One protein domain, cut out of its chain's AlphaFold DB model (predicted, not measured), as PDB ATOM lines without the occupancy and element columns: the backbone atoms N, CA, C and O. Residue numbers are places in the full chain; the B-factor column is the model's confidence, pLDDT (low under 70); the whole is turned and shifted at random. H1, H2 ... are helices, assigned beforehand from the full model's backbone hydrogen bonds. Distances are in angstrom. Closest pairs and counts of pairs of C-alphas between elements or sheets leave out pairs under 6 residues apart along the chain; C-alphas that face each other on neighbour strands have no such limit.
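What this domain is: This is residues 31 to 42, 55 to 105 and 113 to 125 of the 172 residues of an uncharacterized protein of Sorghum bicolor (UniProt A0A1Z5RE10). One long helix, H2, makes the long axis of an extended, rod-like model, and three short helices are set along it without forming a bundle. H1 packs at a steep slant on the first half of H2, while near the last residues of H2 the chain folds back through residues 87 to 94 into H3, and H3 and H4 are only loosely near the long helix. Residues 120 to 125, of which 120 to 123 belong to H4, stick out free. The printed part has 76 residues with four named helices, H1, H2, H3 and H4 in chain order, and no named strand; the class is all helix. The whole is extended, with a radius of gyration of the C-alphas of 18.0 A and spans of 59 by 24 by 20 A.

How they stand to each other: H2, residues 55 to 86, is the longest helix. H1, residues 31 to 42, touches it with residues 35 to 40 alone, and H2 takes part with residues 62 to 69 alone. Their closest C-alphas are those of Ser 39 and Ile 62, 5.4 A apart. The two run opposite ways at a steep tilt of 51 degrees. H3, residues 95 to 103, is close to H2 but not clearly touching; the closest C-alphas are those of Val 85 and Val 99, 7.9 A apart. H3 and H2 run opposite ways at a steep tilt of 50 degrees. H4, residues 116 to 123, is also close to H2 but not clearly touching, with the C-alphas of Phe 82 and Trp 119 closest at 7.8 A. H4 and H2 run the same way at a steep tilt of 66 degrees. H1 is apart from H3 and from H4, and H3 and H4 are apart. In H1, H2, H3 and H4, every O i to N i+4 pair is within hydrogen-bond range.

Where its parts are: H2 has 32 residues and runs 46.8 A, from C-alpha 55 at (179.838, 236.756, 148.008) to C-alpha 86 at (182.645, 190.805, 156.686). H1, with 12 residues, begins at C-alpha 31 at (188.268, 217.995, 163.199) and is 16.5 A long. H3, with 9 residues, measures 12.5 A. H4, with 8 residues, measures 10.8 A and ends at C-alpha 123 at (172.609, 192.971, 152.507).

The domain as a whole: The two C-alphas farthest apart, those of Glu 55 and Gly 92, are 60.2 A apart. Residues 43 to 54 are not printed, and C-alphas 42 and 55 are 16.1 A apart across that cut. Residues 106 to 112 are not printed either, with 11.8 A between C-alphas 105 and 113. The link from H2 to H3, 8 residues, is short. The mean pLDDT of the printed part is 73.6, and 27 residues are under 70: residues 55 to 56, 85 to 105, 113 and 123 to 125.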
ATOM      1  N   LYS A  31     188.251 218.631 164.526       84.75
ATOM      2  CA  LYS A  31     188.268 217.995 163.199       84.75
ATOM      3  C   LYS A  31     187.394 218.739 162.183       84.75
ATOM      4  O   LYS A  31     187.731 218.773 161.005       84.75
ATOM      5  N   GLU A  32     186.273 219.295 162.627       87.38
ATOM      6  CA  GLU A  32     185.400 220.111 161.782       87.38
ATOM      7  C   GLU A  32     186.051 221.464 161.475       87.38
ATOM      8  O   GLU A  32     185.984 221.894 160.329       87.38
ATOM      9  N   ASP A  33     186.766 222.063 162.434       89.44
ATOM     10  CA  ASP A  33     187.535 223.299 162.225       89.44
ATOM     11  C   ASP A  33     188.650 223.112 161.187       89.44
ATOM     12  O   ASP A  33     188.779 223.911 160.261       89.44
ATOM     13  N   ILE A  34     189.419 222.017 161.282       90.06
ATOM     14  CA  ILE A  34     190.448 221.678 160.283       90.06
ATOM     15  C   ILE A  34     189.809 221.481 158.905       90.06
ATOM     16  O   ILE A  34     190.313 221.992 157.909       90.06
ATOM     17  N   GLN A  35     188.688 220.761 158.829       88.50
ATOM     18  CA  GLN A  35     187.997 220.539 157.561       88.50
ATOM     19  C   GLN A  35     187.461 221.847 156.965       88.50
ATOM     20  O   GLN A  35     187.506 222.025 155.749       88.50
ATOM     21  N   LEU A  36     186.967 222.758 157.804       89.75
ATOM     22  CA  LEU A  36     186.508 224.077 157.388       89.75
ATOM     23  C   LEU A  36     187.668 224.922 156.850       89.75
ATOM     24  O   LEU A  36     187.531 225.514 155.782       89.75
ATOM     25  N   TYR A  37     188.816 224.912 157.534       88.75
ATOM     26  CA  TYR A  37     190.048 225.556 157.071       88.75
ATOM     27  C   TYR A  37     190.500 225.010 155.706       88.75
ATOM     28  O   TYR A  37     190.714 225.785 154.780       88.75
ATOM     29  N   MET A  38     190.542 223.684 155.539       85.62
ATOM     30  CA  MET A  38     190.910 223.048 154.265       85.62
ATOM     31  C   MET A  38     189.942 223.417 153.132       85.62
ATOM     32  O   MET A  38     190.358 223.658 152.000       85.62
ATOM     33  N   SER A  39     188.638 223.481 153.423       86.94
ATOM     34  CA  SER A  39     187.636 223.923 152.447       86.94
ATOM     35  C   SER A  39     187.801 225.384 152.052       86.94
ATOM     36  O   SER A  39     187.636 225.729 150.882       86.94
ATOM     37  N   TRP A  40     188.132 226.235 153.018       86.56
ATOM     38  CA  TRP A  40     188.401 227.646 152.790       86.56
ATOM     39  C   TRP A  40     189.653 227.853 151.927       86.56
ATOM     40  O   TRP A  40     189.589 228.583 150.937       86.56
ATOM     41  N   GLU A  41     190.747 227.148 152.230       86.38
ATOM     42  CA  GLU A  41     192.009 227.212 151.482       86.38
ATOM     43  C   GLU A  41     191.843 226.723 150.033       86.38
ATOM     44  O   GLU A  41     192.232 227.414 149.091       86.38
ATOM     45  N   ASN A  42     191.160 225.590 149.827       81.56
ATOM     46  CA  ASN A  42     190.918 225.046 148.486       81.56
ATOM     47  C   ASN A  42     190.017 225.969 147.635       81.56
ATOM     48  O   ASN A  42     190.268 226.214 146.452       81.56
ATOM     49  N   GLU A  55     179.380 237.267 146.703       60.16
ATOM     50  CA  GLU A  55     179.838 236.756 148.008       60.16
ATOM     51  C   GLU A  55     179.087 235.473 148.427       60.16
ATOM     52  O   GLU A  55     179.645 234.552 149.018       60.16
ATOM     53  N   LYS A  56     177.822 235.364 148.004       63.41
ATOM     54  CA  LYS A  56     176.965 234.186 148.179       63.41
ATOM     55  C   LYS A  56     177.476 232.928 147.454       63.41
ATOM     56  O   LYS A  56     177.289 231.835 147.970       63.41
ATOM     57  N   SER A  57     178.127 233.063 146.294       75.69
ATOM     58  CA  SER A  57     178.758 231.960 145.542       75.69
ATOM     59  C   SER A  57     180.017 231.438 146.245       75.69
ATOM     60  O   SER A  57     180.269 230.235 146.259       75.69
ATOM     61  N   TYR A  58     180.789 232.316 146.888       79.31
ATOM     62  CA  TYR A  58     182.000 231.920 147.610       79.31
ATOM     63  C   TYR A  58     181.690 231.024 148.816       79.31
ATOM     64  O   TYR A  58     182.203 229.910 148.908       79.31
ATOM     65  N   TRP A  59     180.781 231.459 149.693       83.00
ATOM     66  CA  TRP A  59     180.354 230.650 150.838       83.00
ATOM     67  C   TRP A  59     179.675 229.345 150.413       83.00
ATOM     68  O   TRP A  59     179.872 228.323 151.063       83.00
ATOM     69  N   LYS A  60     178.939 229.352 149.292       84.81
ATOM     70  CA  LYS A  60     178.336 228.140 148.723       84.81
ATOM     71  C   LYS A  60     179.392 227.115 148.304       84.81
ATOM     72  O   LYS A  60     179.239 225.942 148.616       84.81
ATOM     73  N   ARG A  61     180.485 227.547 147.669       85.06
ATOM     74  CA  ARG A  61     181.600 226.658 147.296       85.06
ATOM     75  C   ARG A  61     182.294 226.053 148.518       85.06
ATOM     76  O   ARG A  61     182.579 224.858 148.523       85.06
ATOM     77  N   ILE A  62     182.496 226.846 149.573       86.38
ATOM     78  CA  ILE A  62     183.040 226.345 150.847       86.38
ATOM     79  C   ILE A  62     182.097 225.306 151.465       86.38
ATOM     80  O   ILE A  62     182.558 224.260 151.922       86.38
ATOM     81  N   ASP A  63     180.791 225.579 151.466       87.38
ATOM     82  CA  ASP A  63     179.770 224.685 152.014       87.38
ATOM     83  C   ASP A  63     179.696 223.354 151.250       87.38
ATOM     84  O   ASP A  63     179.743 222.281 151.857       87.38
ATOM     85  N   GLU A  64     179.672 223.411 149.918       87.19
ATOM     86  CA  GLU A  64     179.693 222.239 149.040       87.19
ATOM     87  C   GLU A  64     180.962 221.408 149.251       87.19
ATOM     88  O   GLU A  64     180.884 220.192 149.443       87.19
ATOM     89  N   HIS A  65     182.131 222.055 149.297       87.44
ATOM     90  CA  HIS A  65     183.401 221.372 149.525       87.44
ATOM     91  C   HIS A  65     183.466 220.733 150.920       87.44
ATOM     92  O   HIS A  65     183.918 219.594 151.073       87.44
ATOM     93  N   TYR A  66     182.982 221.426 151.954       87.94
ATOM     94  CA  TYR A  66     182.923 220.892 153.313       87.94
ATOM     95  C   TYR A  66     182.037 219.643 153.389       87.94
ATOM     96  O   TYR A  66     182.460 218.616 153.929       87.94
ATOM     97  N   HIS A  67     180.839 219.693 152.807       85.38
ATOM     98  CA  HIS A  67     179.906 218.567 152.819       85.38
ATOM     99  C   HIS A  67     180.375 217.393 151.951       85.38
ATOM    100  O   HIS A  67     180.217 216.243 152.367       85.38
ATOM    101  N   ALA A  68     181.012 217.648 150.805       84.56
ATOM    102  CA  ALA A  68     181.597 216.602 149.965       84.56
ATOM    103  C   ALA A  68     182.670 215.801 150.722       84.56
ATOM    104  O   ALA A  68     182.639 214.568 150.747       84.56
ATOM    105  N   ASN A  69     183.572 216.492 151.424       80.50
ATOM    106  CA  ASN A  69     184.617 215.844 152.216       80.50
ATOM    107  C   ASN A  69     184.068 215.169 153.480       80.50
ATOM    108  O   ASN A  69     184.509 214.078 153.846       80.50
ATOM    109  N   LYS A  70     183.060 215.764 154.128       81.56
ATOM    110  CA  LYS A  70     182.376 215.148 155.273       81.56
ATOM    111  C   LYS A  70     181.669 213.846 154.876       81.56
ATOM    112  O   LYS A  70     181.793 212.854 155.593       81.56
ATOM    113  N   SER A  71     181.007 213.827 153.719       75.94
ATOM    114  CA  SER A  71     180.382 212.629 153.143       75.94
ATOM    115  C   SER A  71     181.419 211.548 152.817       75.94
ATOM    116  O   SER A  71     181.238 210.383 153.175       75.94
ATOM    117  N   LEU A  72     182.560 211.931 152.233       73.75
ATOM    118  CA  LEU A  72     183.661 211.009 151.942       73.75
ATOM    119  C   LEU A  72     184.230 210.363 153.217       73.75
ATOM    120  O   LEU A  72     184.474 209.158 153.256       73.75
ATOM    121  N   GLU A  73     184.417 211.141 154.281       77.88
ATOM    122  CA  GLU A  73     184.865 210.640 155.583       77.88
ATOM    123  C   GLU A  73     183.874 209.648 156.207       77.88
ATOM    124  O   GLU A  73     184.276 208.677 156.853       77.88
ATOM    125  N   GLU A  74     182.572 209.878 156.053       78.75
ATOM    126  CA  GLU A  74     181.536 208.949 156.511       78.75
ATOM    127  C   GLU A  74     181.491 207.679 155.661       78.75
ATOM    128  O   GLU A  74     181.390 206.585 156.219       78.75
ATOM    129  N   HIS A  75     181.668 207.802 154.346       77.31
ATOM    130  CA  HIS A  75     181.779 206.671 153.432       77.31
ATOM    131  C   HIS A  75     182.983 205.778 153.768       77.31
ATOM    132  O   HIS A  75     182.825 204.571 153.936       77.31
ATOM    133  N   LYS A  76     184.167 206.363 153.986       81.31
ATOM    134  CA  LYS A  76     185.374 205.627 154.407       81.31
ATOM    135  C   LYS A  76     185.178 204.912 155.745       81.31
ATOM    136  O   LYS A  76     185.579 203.761 155.900       81.31
ATOM    137  N   LYS A  77     184.523 205.560 156.718       81.31
ATOM    138  CA  LYS A  77     184.179 204.928 158.009       81.31
ATOM    139  C   LYS A  77     183.212 203.763 157.833       81.31
ATOM    140  O   LYS A  77     183.351 202.759 158.530       81.31
ATOM    141  N   PHE A  78     182.239 203.897 156.933       78.44
ATOM    142  CA  PHE A  78     181.323 202.815 156.598       78.44
ATOM    143  C   PHE A  78     182.067 201.641 155.954       78.44
ATOM    144  O   PHE A  78     181.916 200.520 156.427       78.44
ATOM    145  N   GLN A  79     182.926 201.896 154.964       77.19
ATOM    146  CA  GLN A  79     183.728 200.874 154.287       77.19
ATOM    147  C   GLN A  79     184.675 200.141 155.248       77.19
ATOM    148  O   GLN A  79     184.698 198.914 155.273       77.19
ATOM    149  N   ALA A  80     185.405 200.870 156.096       79.50
ATOM    150  CA  ALA A  80     186.290 200.266 157.091       79.50
ATOM    151  C   ALA A  80     185.514 199.374 158.073       79.50
ATOM    152  O   ALA A  80     185.936 198.262 158.385       79.50
ATOM    153  N   MET A  81     184.348 199.833 158.536       72.69
ATOM    154  CA  MET A  81     183.495 199.030 159.409       72.69
ATOM    155  C   MET A  81     182.935 197.799 158.690       72.69
ATOM    156  O   MET A  81     182.885 196.724 159.277       72.69
ATOM    157  N   PHE A  82     182.527 197.951 157.432       73.50
ATOM    158  CA  PHE A  82     182.039 196.863 156.592       73.50
ATOM    159  C   PHE A  82     183.102 195.767 156.444       73.50
ATOM    160  O   PHE A  82     182.819 194.610 156.743       73.50
ATOM    161  N   MET A  83     184.349 196.138 156.134       75.31
ATOM    162  CA  MET A  83     185.475 195.199 156.074       75.31
ATOM    163  C   MET A  83     185.733 194.492 157.408       75.31
ATOM    164  O   MET A  83     185.938 193.285 157.435       75.31
ATOM    165  N   ILE A  84     185.687 195.208 158.537       72.81
ATOM    166  CA  ILE A  84     185.879 194.597 159.865       72.81
ATOM    167  C   ILE A  84     184.814 193.527 160.151       72.81
ATOM    168  O   ILE A  84     185.082 192.566 160.863       72.81
ATOM    169  N   VAL A  85     183.602 193.699 159.635       68.06
ATOM    170  CA  VAL A  85     182.462 192.824 159.939       68.06
ATOM    171  C   VAL A  85     182.395 191.645 158.978       68.06
ATOM    172  O   VAL A  85     182.082 190.542 159.408       68.06
ATOM    173  N   GLU A  86     182.689 191.864 157.697       69.00
ATOM    174  CA  GLU A  86     182.645 190.805 156.686       69.00
ATOM    175  C   GLU A  86     183.948 190.007 156.583       69.00
ATOM    176  O   GLU A  86     183.899 188.790 156.429       69.00
ATOM    177  N   CYS A  87     185.113 190.655 156.695       62.28
ATOM    178  CA  CYS A  87     186.407 189.989 156.512       62.28
ATOM    179  C   CYS A  87     186.969 189.400 157.812       62.28
ATOM    180  O   CYS A  87     187.701 188.417 157.767       62.28
ATOM    181  N   HIS A  88     186.637 189.967 158.979       53.28
ATOM    182  CA  HIS A  88     187.099 189.459 160.276       53.28
ATOM    183  C   HIS A  88     186.001 188.644 160.974       53.28
ATOM    184  O   HIS A  88     185.661 188.871 162.141       53.28
ATOM    185  N   HIS A  89     185.444 187.672 160.254       59.91
ATOM    186  CA  HIS A  89     184.579 186.654 160.839       59.91
ATOM    187  C   HIS A  89     185.473 185.574 161.467       59.91
ATOM    188  O   HIS A  89     186.047 184.774 160.726       59.91
ATOM    189  N   PRO A  90     185.685 185.547 162.801       56.28
ATOM    190  CA  PRO A  90     186.512 184.507 163.397       56.28
ATOM    191  C   PRO A  90     185.867 183.149 163.110       56.28
ATOM    192  O   PRO A  90     184.680 182.939 163.372       56.28
ATOM    193  N   SER A  91     186.662 182.249 162.532       55.38
ATOM    194  CA  SER A  91     186.297 180.856 162.274       55.38
ATOM    195  C   SER A  91     185.601 180.249 163.501       55.38
ATOM    196  O   SER A  91     186.148 180.276 164.602       55.38
ATOM    197  N   GLY A  92     184.380 179.734 163.312       57.41
ATOM    198  CA  GLY A  92     183.657 178.959 164.328       57.41
ATOM    199  C   GLY A  92     182.462 179.631 165.017       57.41
ATOM    200  O   GLY A  92     181.809 178.960 165.809       57.41
ATOM    201  N   VAL A  93     182.117 180.893 164.720       59.91
ATOM    202  CA  VAL A  93     180.893 181.538 165.254       59.91
ATOM    203  C   VAL A  93     179.841 181.696 164.149       59.91
ATOM    204  O   VAL A  93     180.143 182.308 163.116       59.91
ATOM    205  N   PRO A  94     178.598 181.198 164.329       59.53
ATOM    206  CA  PRO A  94     177.551 181.365 163.327       59.53
ATOM    207  C   PRO A  94     177.300 182.855 163.067       59.53
ATOM    208  O   PRO A  94     177.239 183.674 163.983       59.53
ATOM    209  N   TYR A  95     177.168 183.223 161.791       60.31
ATOM    210  CA  TYR A  95     177.198 184.616 161.332       60.31
ATOM    211  C   TYR A  95     176.204 185.548 162.048       60.31
ATOM    212  O   TYR A  95     176.539 186.677 162.406       60.31
ATOM    213  N   GLN A  96     175.015 185.031 162.349       59.59
ATOM    214  CA  GLN A  96     173.958 185.742 163.073       59.59
ATOM    215  C   GLN A  96     174.355 186.098 164.518       59.59
ATOM    216  O   GLN A  96     173.977 187.151 165.029       59.59
ATOM    217  N   GLU A  97     175.151 185.251 165.168       61.44
ATOM    218  CA  GLU A  97     175.583 185.431 166.554       61.44
ATOM    219  C   GLU A  97     176.738 186.432 166.663       61.44
ATOM    220  O   GLU A  97     176.737 187.261 167.566       61.44
ATOM    221  N   HIS A  98     177.668 186.458 165.701       61.38
ATOM    222  CA  HIS A  98     178.723 187.482 165.636       61.38
ATOM    223  C   HIS A  98     178.142 188.897 165.491       61.38
ATOM    224  O   HIS A  98     178.526 189.822 166.213       61.38
ATOM    225  N   VAL A  99     177.185 189.049 164.572       60.94
ATOM    226  CA  VAL A  99     176.458 190.301 164.347       60.94
ATOM    227  C   VAL A  99     175.669 190.652 165.620       60.94
ATOM    228  O   VAL A  99     175.836 191.736 166.178       60.94
ATOM    229  N   GLY A 100     174.900 189.719 166.187       59.97
ATOM    230  CA  GLY A 100     174.178 189.941 167.446       59.97
ATOM    231  C   GLY A 100     175.077 190.363 168.621       59.97
ATOM    232  O   GLY A 100     174.774 191.335 169.312       59.97
ATOM    233  N   LEU A 101     176.217 189.701 168.827       59.59
ATOM    234  CA  LEU A 101     177.158 189.988 169.915       59.59
ATOM    235  C   LEU A 101     177.827 191.361 169.774       59.59
ATOM    236  O   LEU A 101     177.994 192.071 170.767       59.59
ATOM    237  N   ARG A 102     178.189 191.763 168.550       60.75
ATOM    238  CA  ARG A 102     178.873 193.041 168.297       60.75
ATOM    239  C   ARG A 102     177.915 194.241 168.322       60.75
ATOM    240  O   ARG A 102     178.356 195.344 168.644       60.75
ATOM    241  N   TYR A 103     176.624 194.033 168.034       59.34
ATOM    242  CA  TYR A 103     175.637 195.113 167.871       59.34
ATOM    243  C   TYR A 103     174.537 195.182 168.939       59.34
ATOM    244  O   TYR A 103     173.991 196.262 169.157       59.34
ATOM    245  N   ILE A 104     174.205 194.070 169.601       57.16
ATOM    246  CA  ILE A 104     173.083 193.950 170.558       57.16
ATOM    247  C   ILE A 104     173.591 193.559 171.968       57.16
ATOM    248  O   ILE A 104     172.839 193.535 172.943       57.16
ATOM    249  N   GLY A 105     174.891 193.292 172.125       49.56
ATOM    250  CA  GLY A 105     175.494 192.857 173.384       49.56
ATOM    251  C   GLY A 105     175.536 193.936 174.475       49.56
ATOM    252  O   GLY A 105     176.449 194.756 174.473       49.56
ATOM    253  N   PHE A 113     174.713 201.424 166.487       62.62
ATOM    254  CA  PHE A 113     175.481 201.376 165.245       62.62
ATOM    255  C   PHE A 113     174.926 202.396 164.241       62.62
ATOM    256  O   PHE A 113     173.852 202.222 163.668       62.62
ATOM    257  N   ARG A 114     175.672 203.493 164.055       70.31
ATOM    258  CA  ARG A 114     175.256 204.675 163.278       70.31
ATOM    259  C   ARG A 114     174.896 204.338 161.832       70.31
ATOM    260  O   ARG A 114     174.092 205.035 161.230       70.31
ATOM    261  N   PHE A 115     175.471 203.257 161.310       70.50
ATOM    262  CA  PHE A 115     175.277 202.797 159.941       70.50
ATOM    263  C   PHE A 115     174.495 201.474 159.846       70.50
ATOM    264  O   PHE A 115     174.522 200.839 158.794       70.50
ATOM    265  N   LEU A 116     173.771 201.058 160.900       75.25
ATOM    266  CA  LEU A 116     172.999 199.799 160.902       75.25
ATOM    267  C   LEU A 116     171.980 199.751 159.778       75.25
ATOM    268  O   LEU A 116     171.872 198.754 159.072       75.25
ATOM    269  N   HIS A 117     171.270 200.857 159.588       73.69
ATOM    270  CA  HIS A 117     170.283 200.981 158.530       73.69
ATOM    271  C   HIS A 117     170.911 200.823 157.135       73.69
ATOM    272  O   HIS A 117     170.419 200.042 156.322       73.69
ATOM    273  N   CYS A 118     172.026 201.516 156.876       74.62
ATOM    274  CA  CYS A 118     172.760 201.416 155.613       74.62
ATOM    275  C   CYS A 118     173.266 199.989 155.372       74.62
ATOM    276  O   CYS A 118     173.113 199.457 154.278       74.62
ATOM    277  N   TRP A 119     173.797 199.346 156.410       74.75
ATOM    278  CA  TRP A 119     174.306 197.980 156.344       74.75
ATOM    279  C   TRP A 119     173.213 196.949 156.019       74.75
ATOM    280  O   TRP A 119     173.384 196.140 155.108       74.75
ATOM    281  N   LEU A 120     172.058 197.018 156.691       74.81
ATOM    282  CA  LEU A 120     170.916 196.133 156.416       74.81
ATOM    283  C   LEU A 120     170.400 196.293 154.980       74.81
ATOM    284  O   LEU A 120     170.037 195.314 154.334       74.81
ATOM    285  N   LYS A 121     170.395 197.526 154.460       76.62
ATOM    286  CA  LYS A 121     169.954 197.815 153.091       76.62
ATOM    287  C   LYS A 121     170.896 197.233 152.037       76.62
ATOM    288  O   LYS A 121     170.413 196.717 151.030       76.62
ATOM    289  N   VAL A 122     172.208 197.282 152.276       75.12
ATOM    290  CA  VAL A 122     173.196 196.632 151.407       75.12
ATOM    291  C   VAL A 122     172.918 195.129 151.372       75.12
ATOM    292  O   VAL A 122     172.632 194.608 150.308       75.12
ATOM    293  N   ARG A 123     172.819 194.435 152.511       68.12
ATOM    294  CA  ARG A 123     172.609 192.971 152.507       68.12
ATOM    295  C   ARG A 123     171.279 192.497 151.920       68.12
ATOM    296  O   ARG A 123     171.226 191.426 151.331       68.12
ATOM    297  N   ASN A 124     170.219 193.282 152.076       66.25
ATOM    298  CA  ASN A 124     168.902 192.935 151.541       66.25
ATOM    299  C   ASN A 124     168.752 193.283 150.052       66.25
ATOM    300  O   ASN A 124     167.692 193.041 149.475       66.25
ATOM    301  N   SER A 125     169.780 193.869 149.428       60.59
ATOM    302  CA  SER A 125     169.763 194.150 147.994       60.59
ATOM    303  C   SER A 125     170.199 192.901 147.212       60.59
ATOM    304  O   SER A 125     171.268 192.356 147.503       60.59
TER     305      SER A 125